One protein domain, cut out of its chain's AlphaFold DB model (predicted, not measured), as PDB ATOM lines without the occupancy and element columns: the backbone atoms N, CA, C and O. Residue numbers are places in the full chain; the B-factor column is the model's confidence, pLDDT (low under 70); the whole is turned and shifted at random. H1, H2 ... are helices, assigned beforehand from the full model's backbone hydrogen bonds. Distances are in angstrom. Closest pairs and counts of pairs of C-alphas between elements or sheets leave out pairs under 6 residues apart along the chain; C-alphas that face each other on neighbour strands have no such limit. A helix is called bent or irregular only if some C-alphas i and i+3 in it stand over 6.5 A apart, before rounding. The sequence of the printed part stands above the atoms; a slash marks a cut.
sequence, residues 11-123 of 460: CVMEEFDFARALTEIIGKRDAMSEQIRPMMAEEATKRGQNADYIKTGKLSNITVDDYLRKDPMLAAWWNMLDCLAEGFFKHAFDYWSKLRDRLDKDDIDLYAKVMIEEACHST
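This is residues 11 to 123 of the 460 residues of an uncharacterized protein of Berkelbacteria bacterium GW2011_GWE1_39_12 (UniProt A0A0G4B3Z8). One long bent helix, H1, runs along much of an elongated model; at one end its first arm, H1a, joins a crossed cluster with H4, H5 and H6, in which the last three fold back and forth in succession. Toward the other end lies the second arm, H1b, with the short helix H2 near it, and the chain then comes back through the short helix H3 to the cluster. The printed part has 113 residues with six named helices, H1 to H6 in that order, and no named strand; the class is all helix. It is loose, with a radius of gyration of the C-alphas of 16.5 A and spans of 53 by 27 by 22 A.

H1, residues 18 to 46, was assigned as one helix by its hydrogen bonds but is bent: C-alphas 35 and 38 are 6.7 A apart. Arm H1a, residues 18 to 35, begins with C-alpha 18 at (118.905, 150.811, 200.774) and is 25.5 A long; arm H1b, residues 38 to 46, is 12.6 A long. H2 holds residues 50 to 56 and H3 residues 64 to 68. H4, residues 72 to 85, is 19.8 A long. H5, residues 89 to 102, is 19.4 A long and irregular: C-alphas 98 and 101 are 7.6 A apart. H6, residues 105 to 123, is 27.8 A long and ends with C-alpha 123 at (120.577, 135.350, 201.398).

H1a and H4 touch, closest at the C-alphas of Arg 29 and Leu 81, 5.7 A, and run opposite ways at a steep tilt of 38 degrees, only just beyond shallow. H4 and H5 form a helical hairpin, tilted 42 degrees, with the C-alphas of Met 80 and Ala 92 closest at 4.3 A. H5 and H6 form another, at a shallow tilt of 13 degrees, with the C-alphas of Phe 89 and Met 115 closest at 5.1 A. H1a touches H6 with residues 18 to 22 alone; the closest C-alphas, of Phe 18 and Val 114, are 6.7 A apart. H1a and H5 are apart. H1b and H3 only just touch, with 3 pairs of C-alphas within 8 A, those of Met 40 and Tyr 67 closest at 6.3 A. H3 and H4 touch only at the corner, and only just, with 3 such pairs, those of Leu 68 and Ala 75 closest at 4.6 A. H2 is close to H1b but not clearly touching; the closest C-alphas, of Ala 44 and Asn 50, are 6.0 A apart. Each O i to N i+4 pair is within hydrogen-bond range in H1a, H1b, H3 and H4, against 2 of 3 in H2, 6 of 10 in H5 and 14 of 15 in H6.

The C-alphas farthest apart, of Glu 14 and Gly 48, are 53.7 A apart. The printed part has no cut and no long link. Mean pLDDT of the printed part is 76.8; residues 11 to 15, 39 to 70 and 122 to 123 are under 70.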
ATOM      1  N   CYS A  11     111.817 141.529 198.993       46.69
ATOM      2  CA  CYS A  11     112.426 142.065 200.200       46.69
ATOM      3  C   CYS A  11     112.875 143.473 199.844       46.69
ATOM      4  O   CYS A  11     113.928 143.684 199.258       46.69
ATOM      5  N   VAL A  12     111.946 144.398 200.028       53.06
ATOM      6  CA  VAL A  12     112.193 145.829 200.048       53.06
ATOM      7  C   VAL A  12     111.229 146.265 201.125       53.06
ATOM      8  O   VAL A  12     110.019 146.159 200.899       53.06
ATOM      9  N   MET A  13     111.710 146.686 202.298       60.91
ATOM     10  CA  MET A  13     110.882 147.567 203.130       60.91
ATOM     11  C   MET A  13     110.353 148.631 202.158       60.91
ATOM     12  O   MET A  13     111.177 149.365 201.629       60.91
ATOM     13  N   GLU A  14     109.060 148.642 201.794       56.03
ATOM     14  CA  GLU A  14     108.599 149.133 200.466       56.03
ATOM     15  C   GLU A  14     108.946 150.607 200.153       56.03
ATOM     16  O   GLU A  14     108.821 151.051 199.011       56.03
ATOM     17  N   GLU A  15     109.431 151.343 201.153       65.44
ATOM     18  CA  GLU A  15     109.840 152.747 201.118       65.44
ATOM     19  C   GLU A  15     111.315 152.991 201.525       65.44
ATOM     20  O   GLU A  15     111.749 154.141 201.637       65.44
ATOM     21  N   PHE A  16     112.107 151.943 201.771       78.00
ATOM     22  CA  PHE A  16     113.500 152.048 202.194       78.00
ATOM     23  C   PHE A  16     114.452 152.014 200.999       78.00
ATOM     24  O   PHE A  16     114.639 151.001 200.331       78.00
ATOM     25  N   ASP A  17     115.088 153.151 200.743       84.25
ATOM     26  CA  ASP A  17     116.142 153.264 199.742       84.25
ATOM     27  C   ASP A  17     117.474 152.779 200.334       84.25
ATOM     28  O   ASP A  17     118.243 153.564 200.898       84.25
ATOM     29  N   PHE A  18     117.715 151.468 200.231       83.88
ATOM     30  CA  PHE A  18     118.905 150.811 200.774       83.88
ATOM     31  C   PHE A  18     120.210 151.398 200.223       83.88
ATOM     32  O   PHE A  18     121.144 151.663 200.977       83.88
ATOM     33  N   ALA A  19     120.266 151.683 198.919       83.69
ATOM     34  CA  ALA A  19     121.455 152.241 198.279       83.69
ATOM     35  C   ALA A  19     121.773 153.651 198.800       83.69
ATOM     36  O   ALA A  19     122.933 153.978 199.080       83.69
ATOM     37  N   ARG A  20     120.745 154.488 198.979       87.81
ATOM     38  CA  ARG A  20     120.904 155.809 199.601       87.81
ATOM     39  C   ARG A  20     121.317 155.695 201.067       87.81
ATOM     40  O   ARG A  20     122.212 156.425 201.483       87.81
ATOM     41  N   ALA A  21     120.713 154.781 201.825       87.62
ATOM     42  CA  ALA A  21     121.049 154.540 203.228       87.62
ATOM     43  C   ALA A  21     122.508 154.080 203.404       87.62
ATOM     44  O   ALA A  21     123.223 154.610 204.252       87.62
ATOM     45  N   LEU A  22     122.989 153.168 202.554       86.69
ATOM     46  CA  LEU A  22     124.399 152.767 202.528       86.69
ATOM     47  C   LEU A  22     125.321 153.931 202.159       86.69
ATOM     48  O   LEU A  22     126.361 154.109 202.784       86.69
ATOM     49  N   THR A  23     124.934 154.754 201.181       89.88
ATOM     50  CA  THR A  23     125.706 155.954 200.812       89.88
ATOM     51  C   THR A  23     125.823 156.920 201.992       89.88
ATOM     52  O   THR A  23     126.892 157.485 202.224       89.88
ATOM     53  N   GLU A  24     124.750 157.087 202.768       92.62
ATOM     54  CA  GLU A  24     124.759 157.894 203.988       92.62
ATOM     55  C   GLU A  24     125.691 157.306 205.057       92.62
ATOM     56  O   GLU A  24     126.507 158.038 205.617       92.62
ATOM     57  N   ILE A  25     125.638 155.993 205.296       91.06
ATOM     58  CA  ILE A  25     126.530 155.293 206.237       91.06
ATOM     59  C   ILE A  25     127.997 155.442 205.831       91.06
ATOM     60  O   ILE A  25     128.830 155.791 206.669       91.06
ATOM     61  N   ILE A  26     128.315 155.229 204.551       89.88
ATOM     62  CA  ILE A  26     129.666 155.419 204.005       89.88
ATOM     63  C   ILE A  26     130.108 156.870 204.219       89.88
ATOM     64  O   ILE A  26     131.203 157.109 204.722       89.88
ATOM     65  N   GLY A  27     129.234 157.840 203.935       90.00
ATOM     66  CA  GLY A  27     129.498 159.255 204.192       90.00
ATOM     67  C   GLY A  27     129.789 159.555 205.666       90.00
ATOM     68  O   GLY A  27     130.738 160.281 205.966       90.00
ATOM     69  N   LYS A  28     129.028 158.965 206.601       92.12
ATOM     70  CA  LYS A  28     129.257 159.111 208.051       92.12
ATOM     71  C   LYS A  28     130.580 158.474 208.488       92.12
ATOM     72  O   LYS A  28     131.330 159.101 209.239       92.12
ATOM     73  N   ARG A  29     130.910 157.278 207.987       91.00
ATOM     74  CA  ARG A  29     132.194 156.603 208.249       91.00
ATOM     75  C   ARG A  29     133.374 157.433 207.747       91.00
ATOM     76  O   ARG A  29     134.366 157.610 208.461       91.00
ATOM     77  N   ASP A  30     133.274 157.945 206.528       88.06
ATOM     78  CA  ASP A  30     134.342 158.708 205.890       88.06
ATOM     79  C   ASP A  30     134.535 160.058 206.595       88.06
ATOM     80  O   ASP A  30     135.666 160.418 206.926       88.06
ATOM     81  N   ALA A  31     133.448 160.749 206.958       87.44
ATOM     82  CA  ALA A  31     133.503 161.975 207.755       87.44
ATOM     83  C   ALA A  31     134.134 161.742 209.138       87.44
ATOM     84  O   ALA A  31     134.970 162.532 209.583       87.44
ATOM     85  N   MET A  32     133.789 160.640 209.810       86.31
ATOM     86  CA  MET A  32     134.416 160.260 211.079       86.31
ATOM     87  C   MET A  32     135.915 159.984 210.896       86.31
ATOM     88  O   MET A  32     136.739 160.457 211.678       86.31
ATOM     89  N   SER A  33     136.289 159.293 209.818       82.19
ATOM     90  CA  SER A  33     137.690 159.030 209.471       82.19
ATOM     91  C   SER A  33     138.470 160.323 209.203       82.19
ATOM     92  O   SER A  33     139.628 160.446 209.605       82.19
ATOM     93  N   GLU A  34     137.847 161.317 208.566       82.50
ATOM     94  CA  GLU A  34     138.435 162.644 208.361       82.50
ATOM     95  C   GLU A  34     138.598 163.431 209.662       82.50
ATOM     96  O   GLU A  34     139.622 164.091 209.835       82.50
ATOM     97  N   GLN A  35     137.656 163.327 210.600       80.12
ATOM     98  CA  GLN A  35     137.762 163.955 211.924       80.12
ATOM     99  C   GLN A  35     138.862 163.318 212.786       80.12
ATOM    100  O   GLN A  35     139.571 164.021 213.508       80.12
ATOM    101  N   ILE A  36     139.051 162.000 212.678       74.81
ATOM    102  CA  ILE A  36     140.094 161.257 213.399       74.81
ATOM    103  C   ILE A  36     141.493 161.541 212.811       74.81
ATOM    104  O   ILE A  36     142.490 161.552 213.539       74.81
ATOM    105  N   ARG A  37     141.596 161.835 211.506       72.56
ATOM    106  CA  ARG A  37     142.872 161.986 210.776       72.56
ATOM    107  C   ARG A  37     143.829 163.052 211.362       72.56
ATOM    108  O   ARG A  37     145.008 162.727 211.529       72.56
ATOM    109  N   PRO A  38     143.405 164.282 211.728       71.50
ATOM    110  CA  PRO A  38     144.266 165.252 212.415       71.50
ATOM    111  C   PRO A  38     144.780 164.756 213.771       71.50
ATOM    112  O   PRO A  38     145.937 164.985 214.124       71.50
ATOM    113  N   MET A  39     143.942 164.036 214.517       69.69
ATOM    114  CA  MET A  39     144.287 163.520 215.845       69.69
ATOM    115  C   MET A  39     145.296 162.364 215.743       69.69
ATOM    116  O   MET A  39     146.230 162.280 216.545       69.69
ATOM    117  N   MET A  40     145.179 161.523 214.705       67.81
ATOM    118  CA  MET A  40     146.194 160.522 214.350       67.81
ATOM    119  C   MET A  40     147.539 161.173 213.998       67.81
ATOM    120  O   MET A  40     148.584 160.682 214.426       67.81
ATOM    121  N   ALA A  41     147.528 162.284 213.255       65.38
ATOM    122  CA  ALA A  41     148.744 163.017 212.895       65.38
ATOM    123  C   ALA A  41     149.438 163.643 214.125       65.38
ATOM    124  O   ALA A  41     150.669 163.614 214.234       65.38
ATOM    125  N   GLU A  42     148.670 164.151 215.093       69.50
ATOM    126  CA  GLU A  42     149.206 164.655 216.365       69.50
ATOM    127  C   GLU A  42     149.824 163.528 217.215       69.50
ATOM    128  O   GLU A  42     150.901 163.684 217.795       69.50
ATOM    129  N   GLU A  43     149.191 162.355 217.256       65.50
ATOM    130  CA  GLU A  43     149.713 161.191 217.979       65.50
ATOM    131  C   GLU A  43     150.998 160.640 217.339       65.50
ATOM    132  O   GLU A  43     151.964 160.321 218.039       65.50
ATOM    133  N   ALA A  44     151.050 160.595 216.007       63.16
ATOM    134  CA  ALA A  44     152.254 160.252 215.253       63.16
ATOM    135  C   ALA A  44     153.410 161.208 215.561       63.16
ATOM    136  O   ALA A  44     154.555 160.783 215.747       63.16
ATOM    137  N   THR A  45     153.089 162.499 215.679       65.88
ATOM    138  CA  THR A  45     154.031 163.548 216.076       65.88
ATOM    139  C   THR A  45     154.584 163.289 217.478       65.88
ATOM    140  O   THR A  45     155.801 163.301 217.661       65.88
ATOM    141  N   LYS A  46     153.718 162.972 218.453       69.25
ATOM    142  CA  LYS A  46     154.115 162.646 219.839       69.25
ATOM    143  C   LYS A  46     154.998 161.398 219.932       69.25
ATOM    144  O   LYS A  46     155.877 161.343 220.785       69.25
ATOM    145  N   ARG A  47     154.802 160.418 219.044       68.00
ATOM    146  CA  ARG A  47     155.606 159.180 218.970       68.00
ATOM    147  C   ARG A  47     156.896 159.320 218.152       68.00
ATOM    148  O   ARG A  47     157.590 158.328 217.948       68.00
ATOM    149  N   GLY A  48     157.223 160.521 217.670       65.00
ATOM    150  CA  GLY A  48     158.432 160.765 216.880       65.00
ATOM    151  C   GLY A  48     158.383 160.208 215.451       65.00
ATOM    152  O   GLY A  48     159.416 160.141 214.794       65.00
ATOM    153  N   GLN A  49     157.202 159.844 214.937       61.66
ATOM    154  CA  GLN A  49     157.013 159.297 213.580       61.66
ATOM    155  C   GLN A  49     156.793 160.385 212.508       61.66
ATOM    156  O   GLN A  49     156.503 160.094 211.348       61.66
ATOM    157  N   ASN A  50     156.954 161.658 212.878       56.22
ATOM    158  CA  ASN A  50     156.624 162.812 212.036       56.22
ATOM    159  C   ASN A  50     157.495 162.940 210.770       56.22
ATOM    160  O   ASN A  50     157.074 163.528 209.775       56.22
ATOM    161  N   ALA A  51     158.710 162.384 210.788       52.16
ATOM    162  CA  ALA A  51     159.668 162.526 209.693       52.16
ATOM    163  C   ALA A  51     159.236 161.806 208.399       52.16
ATOM    164  O   ALA A  51     159.517 162.303 207.307       52.16
ATOM    165  N   ASP A  52     158.515 160.683 208.509       49.94
ATOM    166  CA  ASP A  52     158.046 159.911 207.348       49.94
ATOM    167  C   ASP A  52     156.707 160.423 206.797       49.94
ATOM    168  O   ASP A  52     156.503 160.419 205.579       49.94
ATOM    169  N   TYR A  53     155.821 160.941 207.658       49.59
ATOM    170  CA  TYR A  53     154.527 161.499 207.243       49.59
ATOM    171  C   TYR A  53     154.695 162.739 206.356       49.59
ATOM    172  O   TYR A  53     154.097 162.819 205.283       49.59
ATOM    173  N   ILE A  54     155.583 163.659 206.752       45.12
ATOM    174  CA  ILE A  54     155.877 164.890 206.000       45.12
ATOM    175  C   ILE A  54     156.457 164.577 204.608       45.12
ATOM    176  O   ILE A  54     156.209 165.314 203.657       45.12
ATOM    177  N   LYS A  55     157.212 163.478 204.462       47.53
ATOM    178  CA  LYS A  55     157.844 163.085 203.191       47.53
ATOM    179  C   LYS A  55     156.938 162.291 202.254       47.53
ATOM    180  O   LYS A  55     157.113 162.384 201.043       47.53
ATOM    181  N   THR A  56     156.039 161.471 202.789       54.94
ATOM    182  CA  THR A  56     155.328 160.452 201.994       54.94
ATOM    183  C   THR A  56     153.814 160.634 201.956       54.94
ATOM    184  O   THR A  56     153.146 159.968 201.168       54.94
ATOM    185  N   GLY A  57     153.255 161.505 202.803       46.94
ATOM    186  CA  GLY A  57     151.808 161.643 202.977       46.94
ATOM    187  C   GLY A  57     151.137 160.406 203.587       46.94
ATOM    188  O   GLY A  57     149.911 160.330 203.611       46.94
ATOM    189  N   LYS A  58     151.914 159.425 204.071       46.47
ATOM    190  CA  LYS A  58     151.421 158.169 204.644       46.47
ATOM    191  C   LYS A  58     151.969 157.993 206.060       46.47
ATOM    192  O   LYS A  58     153.172 158.071 206.281       46.47
ATOM    193  N   LEU A  59     151.079 157.761 207.026       55.06
ATOM    194  CA  LEU A  59     151.448 157.326 208.375       55.06
ATOM    195  C   LEU A  59     151.828 155.850 208.281       55.06
ATOM    196  O   LEU A  59     150.960 155.000 208.123       55.06
ATOM    197  N   SER A  60     153.122 155.544 208.302       48.72
ATOM    198  CA  SER A  60     153.612 154.199 207.989       48.72
ATOM    199  C   SER A  60     153.245 153.134 209.031       48.72
ATOM    200  O   SER A  60     153.355 151.964 208.696       48.72
ATOM    201  N   ASN A  61     152.786 153.497 210.244       52.34
ATOM    202  CA  ASN A  61     152.523 152.539 211.335       52.34
ATOM    203  C   ASN A  61     151.428 152.947 212.355       52.34
ATOM    204  O   ASN A  61     151.413 152.400 213.455       52.34
ATOM    205  N   ILE A  62     150.543 153.908 212.057       53.16
ATOM    206  CA  ILE A  62     149.399 154.226 212.940       53.16
ATOM    207  C   ILE A  62     148.123 153.996 212.147       53.16
ATOM    208  O   ILE A  62     147.811 154.742 211.218       53.16
ATOM    209  N   THR A  63     147.421 152.931 212.510       57.62
ATOM    210  CA  THR A  63     146.117 152.573 211.944       57.62
ATOM    211  C   THR A  63     145.008 153.341 212.662       57.62
ATOM    212  O   THR A  63     145.216 153.848 213.767       57.62
ATOM    213  N   VAL A  64     143.825 153.454 212.048       59.91
ATOM    214  CA  VAL A  64     142.631 154.012 212.713       59.91
ATOM    215  C   VAL A  64     142.399 153.292 214.056       59.91
ATOM    216  O   VAL A  64     142.193 153.949 215.078       59.91
ATOM    217  N   ASP A  65     142.628 151.976 214.095       57.03
ATOM    218  CA  ASP A  65     142.568 151.132 215.298       57.03
ATOM    219  C   ASP A  65     143.471 151.598 216.455       57.03
ATOM    220  O   ASP A  65     143.085 151.511 217.623       57.03
ATOM    221  N   ASP A  66     144.670 152.120 216.176       59.09
ATOM    222  CA  ASP A  66     145.607 152.569 217.218       59.09
ATOM    223  C   ASP A  66     145.125 153.824 217.953       59.09
ATOM    224  O   ASP A  66     145.465 154.028 219.125       59.09
ATOM    225  N   TYR A  67     144.340 154.664 217.275       61.75
ATOM    226  CA  TYR A  67     143.727 155.852 217.861       61.75
ATOM    227  C   TYR A  67     142.393 155.521 218.538       61.75
ATOM    228  O   TYR A  67     142.160 155.938 219.675       61.75
ATOM    229  N   LEU A  68     141.565 154.699 217.887       63.66
ATOM    230  CA  LEU A  68     140.292 154.210 218.414       63.66
ATOM    231  C   LEU A  68     140.447 153.499 219.777       63.66
ATOM    232  O   LEU A  68     139.569 153.591 220.628       63.66
ATOM    233  N   ARG A  69     141.609 152.903 220.080       63.72
ATOM    234  CA  ARG A  69     141.928 152.361 221.422       63.72
ATOM    235  C   ARG A  69     141.832 153.368 222.581       63.72
ATOM    236  O   ARG A  69     141.755 152.935 223.729       63.72
ATOM    237  N   LYS A  70     141.873 154.680 222.321       69.56
ATOM    238  CA  LYS A  70     141.759 155.729 223.356       69.56
ATOM    239  C   LYS A  70     140.317 156.120 223.664       69.56
ATOM    240  O   LYS A  70     140.061 156.620 224.757       69.56
ATOM    241  N   ASP A  71     139.405 155.874 222.730       78.12
ATOM    242  CA  ASP A  71     137.977 156.115 222.888       78.12
ATOM    243  C   ASP A  71     137.202 154.870 222.428       78.12
ATOM    244  O   ASP A  71     136.846 154.747 221.253       78.12
ATOM    245  N   PRO A  72     136.926 153.931 223.354       80.44
ATOM    246  CA  PRO A  72     136.211 152.698 223.038       80.44
ATOM    247  C   PRO A  72     134.822 152.926 222.426       80.44
ATOM    248  O   PRO A  72     134.307 152.046 221.739       80.44
ATOM    249  N   MET A  73     134.210 154.086 222.679       82.38
ATOM    250  CA  MET A  73     132.895 154.433 222.148       82.38
ATOM    251  C   MET A  73     132.981 154.857 220.690       82.38
ATOM    252  O   MET A  73     132.257 154.317 219.854       82.38
ATOM    253  N   LEU A  74     133.903 155.770 220.380       84.12
ATOM    254  CA  LEU A  74     134.181 156.159 219.001       84.12
ATOM    255  C   LEU A  74     134.661 154.954 218.180       84.12
ATOM    256  O   LEU A  74     134.274 154.804 217.026       84.12
ATOM    257  N   ALA A  75     135.432 154.056 218.802       82.75
ATOM    258  CA  ALA A  75     135.888 152.811 218.192       82.75
ATOM    259  C   ALA A  75     134.741 151.894 217.791       82.75
ATOM    260  O   ALA A  75     134.681 151.424 216.659       82.75
ATOM    261  N   ALA A  76     133.820 151.649 218.724       87.38
ATOM    262  CA  ALA A  76     132.653 150.827 218.458       87.38
ATOM    263  C   ALA A  76     131.779 151.448 217.362       87.38
ATOM    264  O   ALA A  76     131.301 150.721 216.495       87.38
ATOM    265  N   TRP A  77     131.595 152.774 217.366       89.75
ATOM    266  CA  TRP A  77     130.796 153.447 216.340       89.75
ATOM    267  C   TRP A  77     131.448 153.358 214.961       89.75
ATOM    268  O   TRP A  77     130.788 152.959 214.003       89.75
ATOM    269  N   TRP A  78     132.747 153.634 214.864       89.12
ATOM    270  CA  TRP A  78     133.474 153.500 213.605       89.12
ATOM    271  C   TRP A  78     133.412 152.062 213.072       89.12
ATOM    272  O   TRP A  78     133.016 151.857 211.928       89.12
ATOM    273  N   ASN A  79     133.689 151.064 213.921       88.00
ATOM    274  CA  ASN A  79     133.645 149.651 213.534       88.00
ATOM    275  C   ASN A  79     132.247 149.208 213.087       88.00
ATOM    276  O   ASN A  79     132.124 148.408 212.165       88.00
ATOM    277  N   MET A  80     131.189 149.718 213.721       93.19
ATOM    278  CA  MET A  80     129.816 149.459 213.292       93.19
ATOM    279  C   MET A  80     129.570 149.992 211.878       93.19
ATOM    280  O   MET A  80     129.071 149.251 211.034       93.19
ATOM    281  N   LEU A  81     129.918 151.258 211.619       91.94
ATOM    282  CA  LEU A  81     129.722 151.889 210.312       91.94
ATOM    283  C   LEU A  81     130.541 151.197 209.221       91.94
ATOM    284  O   LEU A  81     130.044 151.010 208.114       91.94
ATOM    285  N   ASP A  82     131.769 150.794 209.538       89.38
ATOM    286  CA  ASP A  82     132.635 150.071 208.611       89.38
ATOM    287  C   ASP A  82     132.088 148.674 208.297       89.38
ATOM    288  O   ASP A  82     131.932 148.323 207.130       89.38
ATOM    289  N   CYS A  83     131.638 147.931 209.316       89.44
ATOM    290  CA  CYS A  83     130.963 146.648 209.108       89.44
ATOM    291  C   CYS A  83     129.706 146.793 208.236       89.44
ATOM    292  O   CYS A  83     129.470 145.946 207.381       89.44
ATOM    293  N   LEU A  84     128.899 147.843 208.425       86.44
ATOM    294  CA  LEU A  84     127.722 148.094 207.580       86.44
ATOM    295  C   LEU A  84     128.113 148.442 206.141       86.44
ATOM    296  O   LEU A  84     127.483 147.949 205.209       86.44
ATOM    297  N   ALA A  85     129.153 149.256 205.952       83.69
ATOM    298  CA  ALA A  85     129.651 149.625 204.630       83.69
ATOM    299  C   ALA A  85     130.212 148.425 203.845       83.69
ATOM    300  O   ALA A  85     130.150 148.418 202.616       83.69
ATOM    301  N   GLU A  86     130.740 147.418 204.544       82.12
ATOM    302  CA  GLU A  86     131.296 146.196 203.954       82.12
ATOM    303  C   GLU A  86     130.303 145.015 203.889       82.12
ATOM    304  O   GLU A  86     130.668 143.937 203.424       82.12
ATOM    305  N   GLY A  87     129.049 145.190 204.330       77.19
ATOM    306  CA  GLY A  87     128.018 144.135 204.299       77.19
ATOM    307  C   GLY A  87     128.086 143.127 205.461       77.19
ATOM    308  O   GLY A  87     127.383 142.118 205.485       77.19
ATOM    309  N   PHE A  88     128.894 143.388 206.490       84.25
ATOM    310  CA  PHE A  88     129.039 142.537 207.677       84.25
ATOM    311  C   PHE A  88     128.010 142.865 208.775       84.25
ATOM    312  O   PHE A  88     128.363 143.184 209.917       84.25
ATOM    313  N   PHE A  89     126.714 142.737 208.468       86.44
ATOM    314  CA  PHE A  89     125.611 143.130 209.367       86.44
ATOM    315  C   PHE A  89     125.661 142.487 210.768       86.44
ATOM    316  O   PHE A  89     125.339 143.136 211.762       86.44
ATOM    317  N   LYS A  90     126.107 141.227 210.886       88.00
ATOM    318  CA  LYS A  90     126.219 140.539 212.189       88.00
ATOM    319  C   LYS A  90     127.236 141.217 213.103       88.00
ATOM    320  O   LYS A  90     126.962 141.415 214.280       88.00
ATOM    321  N   HIS A  91     128.386 141.595 212.548       87.62
ATOM    322  CA  HIS A  91     129.432 142.290 213.291       87.62
ATOM    323  C   HIS A  91     129.040 143.733 213.585       87.62
ATOM    324  O   HIS A  91     129.288 144.215 214.688       87.62
ATOM    325  N   ALA A  92     128.342 144.398 212.661       89.56
ATOM    326  CA  ALA A  92     127.749 145.702 212.936       89.56
ATOM    327  C   ALA A  92     126.816 145.652 214.157       89.56
ATOM    328  O   ALA A  92     126.893 146.517 215.032       89.56
ATOM    329  N   PHE A  93     126.001 144.602 214.280       91.19
ATOM    330  CA  PHE A  93     125.094 144.426 215.411       91.19
ATOM    331  C   PHE A  93     125.814 144.289 216.768       91.19
ATOM    332  O   PHE A  93     125.362 144.848 217.776       91.19
ATOM    333  N   ASP A  94     126.957 143.593 216.811       90.25
ATOM    334  CA  ASP A  94     127.772 143.421 218.029       90.25
ATOM    335  C   ASP A  94     128.259 144.758 218.615       90.25
ATOM    336  O   ASP A  94     128.547 144.864 219.817       90.25
ATOM    337  N   TYR A  95     128.370 145.780 217.763       92.31
ATOM    338  CA  TYR A  95     128.674 147.150 218.153       92.31
ATOM    339  C   TYR A  95     127.400 147.962 218.394       92.31
ATOM    340  O   TYR A  95     127.282 148.585 219.448       92.31
ATOM    341  N   TRP A  96     126.425 147.911 217.481       91.69
ATOM    342  CA  TRP A  96     125.159 148.647 217.585       91.69
ATOM    343  C   TRP A  96     124.447 148.391 218.916       91.69
ATOM    344  O   TRP A  96     124.051 149.337 219.591       91.69
ATOM    345  N   SER A  97     124.382 147.135 219.361       85.69
ATOM    346  CA  SER A  97     123.777 146.748 220.646       85.69
ATOM    347  C   SER A  97     124.408 147.433 221.868       85.69
ATOM    348  O   SER A  97     123.730 147.652 222.867       85.69
ATOM    349  N   LYS A  98     125.687 147.823 221.794       87.25
ATOM    350  CA  LYS A  98     126.401 148.559 222.855       87.25
ATOM    351  C   LYS A  98     126.259 150.075 222.720       87.25
ATOM    352  O   LYS A  98     126.458 150.802 223.693       87.25
ATOM    353  N   LEU A  99     125.972 150.545 221.508       88.75
ATOM    354  CA  LEU A  99     125.880 151.960 221.154       88.75
ATOM    355  C   LEU A  99     124.452 152.501 221.227       88.75
ATOM    356  O   LEU A  99     124.293 153.701 221.426       88.75
ATOM    357  N   ARG A 100     123.437 151.640 221.068       84.62
ATOM    358  CA  ARG A 100     122.031 152.000 220.829       84.62
ATOM    359  C   ARG A 100     121.529 153.123 221.733       84.62
ATOM    360  O   ARG A 100     121.034 154.113 221.224       84.62
ATOM    361  N   ASP A 101     121.734 153.027 223.044       86.25
ATOM    362  CA  ASP A 101     121.217 154.011 224.013       86.25
ATOM    363  C   ASP A 101     121.898 155.392 223.952       86.25
ATOM    364  O   ASP A 101     121.536 156.310 224.688       86.25
ATOM    365  N   ARG A 102     122.934 155.535 223.122       85.75
ATOM    366  CA  ARG A 102     123.770 156.737 223.002       85.75
ATOM    367  C   ARG A 102     123.724 157.362 221.613       85.75
ATOM    368  O   ARG A 102     124.217 158.475 221.450       85.75
ATOM    369  N   LEU A 103     123.184 156.641 220.636       87.50
ATOM    370  CA  LEU A 103     122.942 157.150 219.295       87.50
ATOM    371  C   LEU A 103     121.647 157.967 219.295       87.50
ATOM    372  O   LEU A 103     120.757 157.745 220.120       87.50
ATOM    373  N   ASP A 104     121.538 158.931 218.385       91.44
ATOM    374  CA  ASP A 104     120.253 159.577 218.155       91.44
ATOM    375  C   ASP A 104     119.273 158.600 217.496       91.44
ATOM    376  O   ASP A 104     119.652 157.602 216.882       91.44
ATOM    377  N   LYS A 105     117.980 158.883 217.655       89.06
ATOM    378  CA  LYS A 105     116.923 157.987 217.193       89.06
ATOM    379  C   LYS A 105     116.985 157.737 215.682       89.06
ATOM    380  O   LYS A 105     116.731 156.612 215.262       89.06
ATOM    381  N   ASP A 106     117.329 158.750 214.894       89.25
ATOM    382  CA  ASP A 106     117.355 158.630 213.438       89.25
ATOM    383  C   ASP A 106     118.488 157.691 213.000       89.25
ATOM    384  O   ASP A 106     118.280 156.832 212.142       89.25
ATOM    385  N   ASP A 107     119.652 157.773 213.654       90.06
ATOM    386  CA  ASP A 107     120.765 156.842 213.455       90.06
ATOM    387  C   ASP A 107     120.432 155.412 213.897       90.06
ATOM    388  O   ASP A 107     120.712 154.456 213.170       90.06
ATOM    389  N   ILE A 108     119.787 155.243 215.055       89.75
ATOM    390  CA  ILE A 108     119.334 153.921 215.517       89.75
ATOM    391  C   ILE A 108     118.413 153.283 214.470       89.75
ATOM    392  O   ILE A 108     118.620 152.122 214.101       89.75
ATOM    393  N   ASP A 109     117.415 154.037 214.005       89.56
ATOM    394  CA  ASP A 109     116.416 153.579 213.043       89.56
ATOM    395  C   ASP A 109     117.062 153.269 211.680       89.56
ATOM    396  O   ASP A 109     116.738 152.250 211.066       89.56
ATOM    397  N   LEU A 110     117.997 154.106 211.214       91.00
ATOM    398  CA  LEU A 110     118.734 153.898 209.964       91.00
ATOM    399  C   LEU A 110     119.565 152.611 210.009       91.00
ATOM    400  O   LEU A 110     119.440 151.766 209.121       91.00
ATOM    401  N   TYR A 111     120.393 152.437 211.041       92.19
ATOM    402  CA  TYR A 111     121.305 151.294 211.131       92.19
ATOM    403  C   TYR A 111     120.552 149.975 211.305       92.19
ATOM    404  O   TYR A 111     120.925 148.979 210.685       92.19
ATOM    405  N   ALA A 112     119.470 149.965 212.091       90.50
ATOM    406  CA  ALA A 112     118.619 148.787 212.231       90.50
ATOM    407  C   ALA A 112     118.023 148.359 210.882       90.50
ATOM    408  O   ALA A 112     118.113 147.186 210.521       90.50
ATOM    409  N   LYS A 113     117.487 149.307 210.102       90.50
ATOM    410  CA  LYS A 113     116.921 149.028 208.773       90.50
ATOM    411  C   LYS A 113     117.969 148.528 207.783       90.50
ATOM    412  O   LYS A 113     117.702 147.567 207.074       90.50
ATOM    413  N   VAL A 114     119.173 149.109 207.774       89.56
ATOM    414  CA  VAL A 114     120.277 148.616 206.928       89.56
ATOM    415  C   VAL A 114     120.687 147.197 207.317       89.56
ATOM    416  O   VAL A 114     120.852 146.364 206.434       89.56
ATOM    417  N   MET A 115     120.808 146.884 208.613       90.00
ATOM    418  CA  MET A 115     121.137 145.520 209.053       90.00
ATOM    419  C   MET A 115     120.064 144.504 208.661       90.00
ATOM    420  O   MET A 115     120.403 143.386 208.282       90.00
ATOM    421  N   ILE A 116     118.787 144.880 208.769       90.31
ATOM    422  CA  ILE A 116     117.659 144.030 208.374       90.31
ATOM    423  C   ILE A 116     117.693 143.770 206.870       90.31
ATOM    424  O   ILE A 116     117.678 142.614 206.453       90.31
ATOM    425  N   GLU A 117     117.802 144.825 206.069       86.44
ATOM    426  CA  GLU A 117     117.805 144.722 204.612       86.44
ATOM    427  C   GLU A 117     119.019 143.925 204.103       86.44
ATOM    428  O   GLU A 117     118.874 143.036 203.267       86.44
ATOM    429  N   GLU A 118     120.208 144.143 204.677       84.94
ATOM    430  CA  GLU A 118     121.417 143.378 204.345       84.94
ATOM    431  C   GLU A 118     121.302 141.902 204.770       84.94
ATOM    432  O   GLU A 118     121.698 140.993 204.034       84.94
ATOM    433  N   ALA A 119     120.715 141.619 205.938       85.44
ATOM    434  CA  ALA A 119     120.445 140.246 206.366       85.44
ATOM    435  C   ALA A 119     119.480 139.531 205.407       85.44
ATOM    436  O   ALA A 119     119.611 138.325 205.189       85.44
ATOM    437  N   CYS A 120     118.550 140.260 204.799       80.38
ATOM    438  CA  CYS A 120     117.678 139.724 203.768       80.38
ATOM    439  C   CYS A 120     118.404 139.550 202.419       80.38
ATOM    440  O   CYS A 120     118.321 138.472 201.830       80.38
ATOM    441  N   HIS A 121     119.171 140.543 201.953       74.00
ATOM    442  CA  HIS A 121     119.879 140.505 200.664       74.00
ATOM    443  C   HIS A 121     121.044 139.514 200.613       74.00
ATOM    444  O   HIS A 121     121.216 138.816 199.612       74.00
ATOM    445  N   SER A 122     121.808 139.373 201.699       64.56
ATOM    446  CA  SER A 122     122.912 138.403 201.809       64.56
ATOM    447  C   SER A 122     122.464 136.946 201.634       64.56
ATOM    448  O   SER A 122     123.285 136.043 201.498       64.56
ATOM    449  N   THR A 123     121.156 136.680 201.642       54.44
ATOM    450  CA  THR A 123     120.577 135.350 201.398       54.44
ATOM    451  C   THR A 123     120.153 135.129 199.945       54.44
ATOM    452  O   THR A 123     119.862 133.997 199.561       54.44
TER     453      THR A 123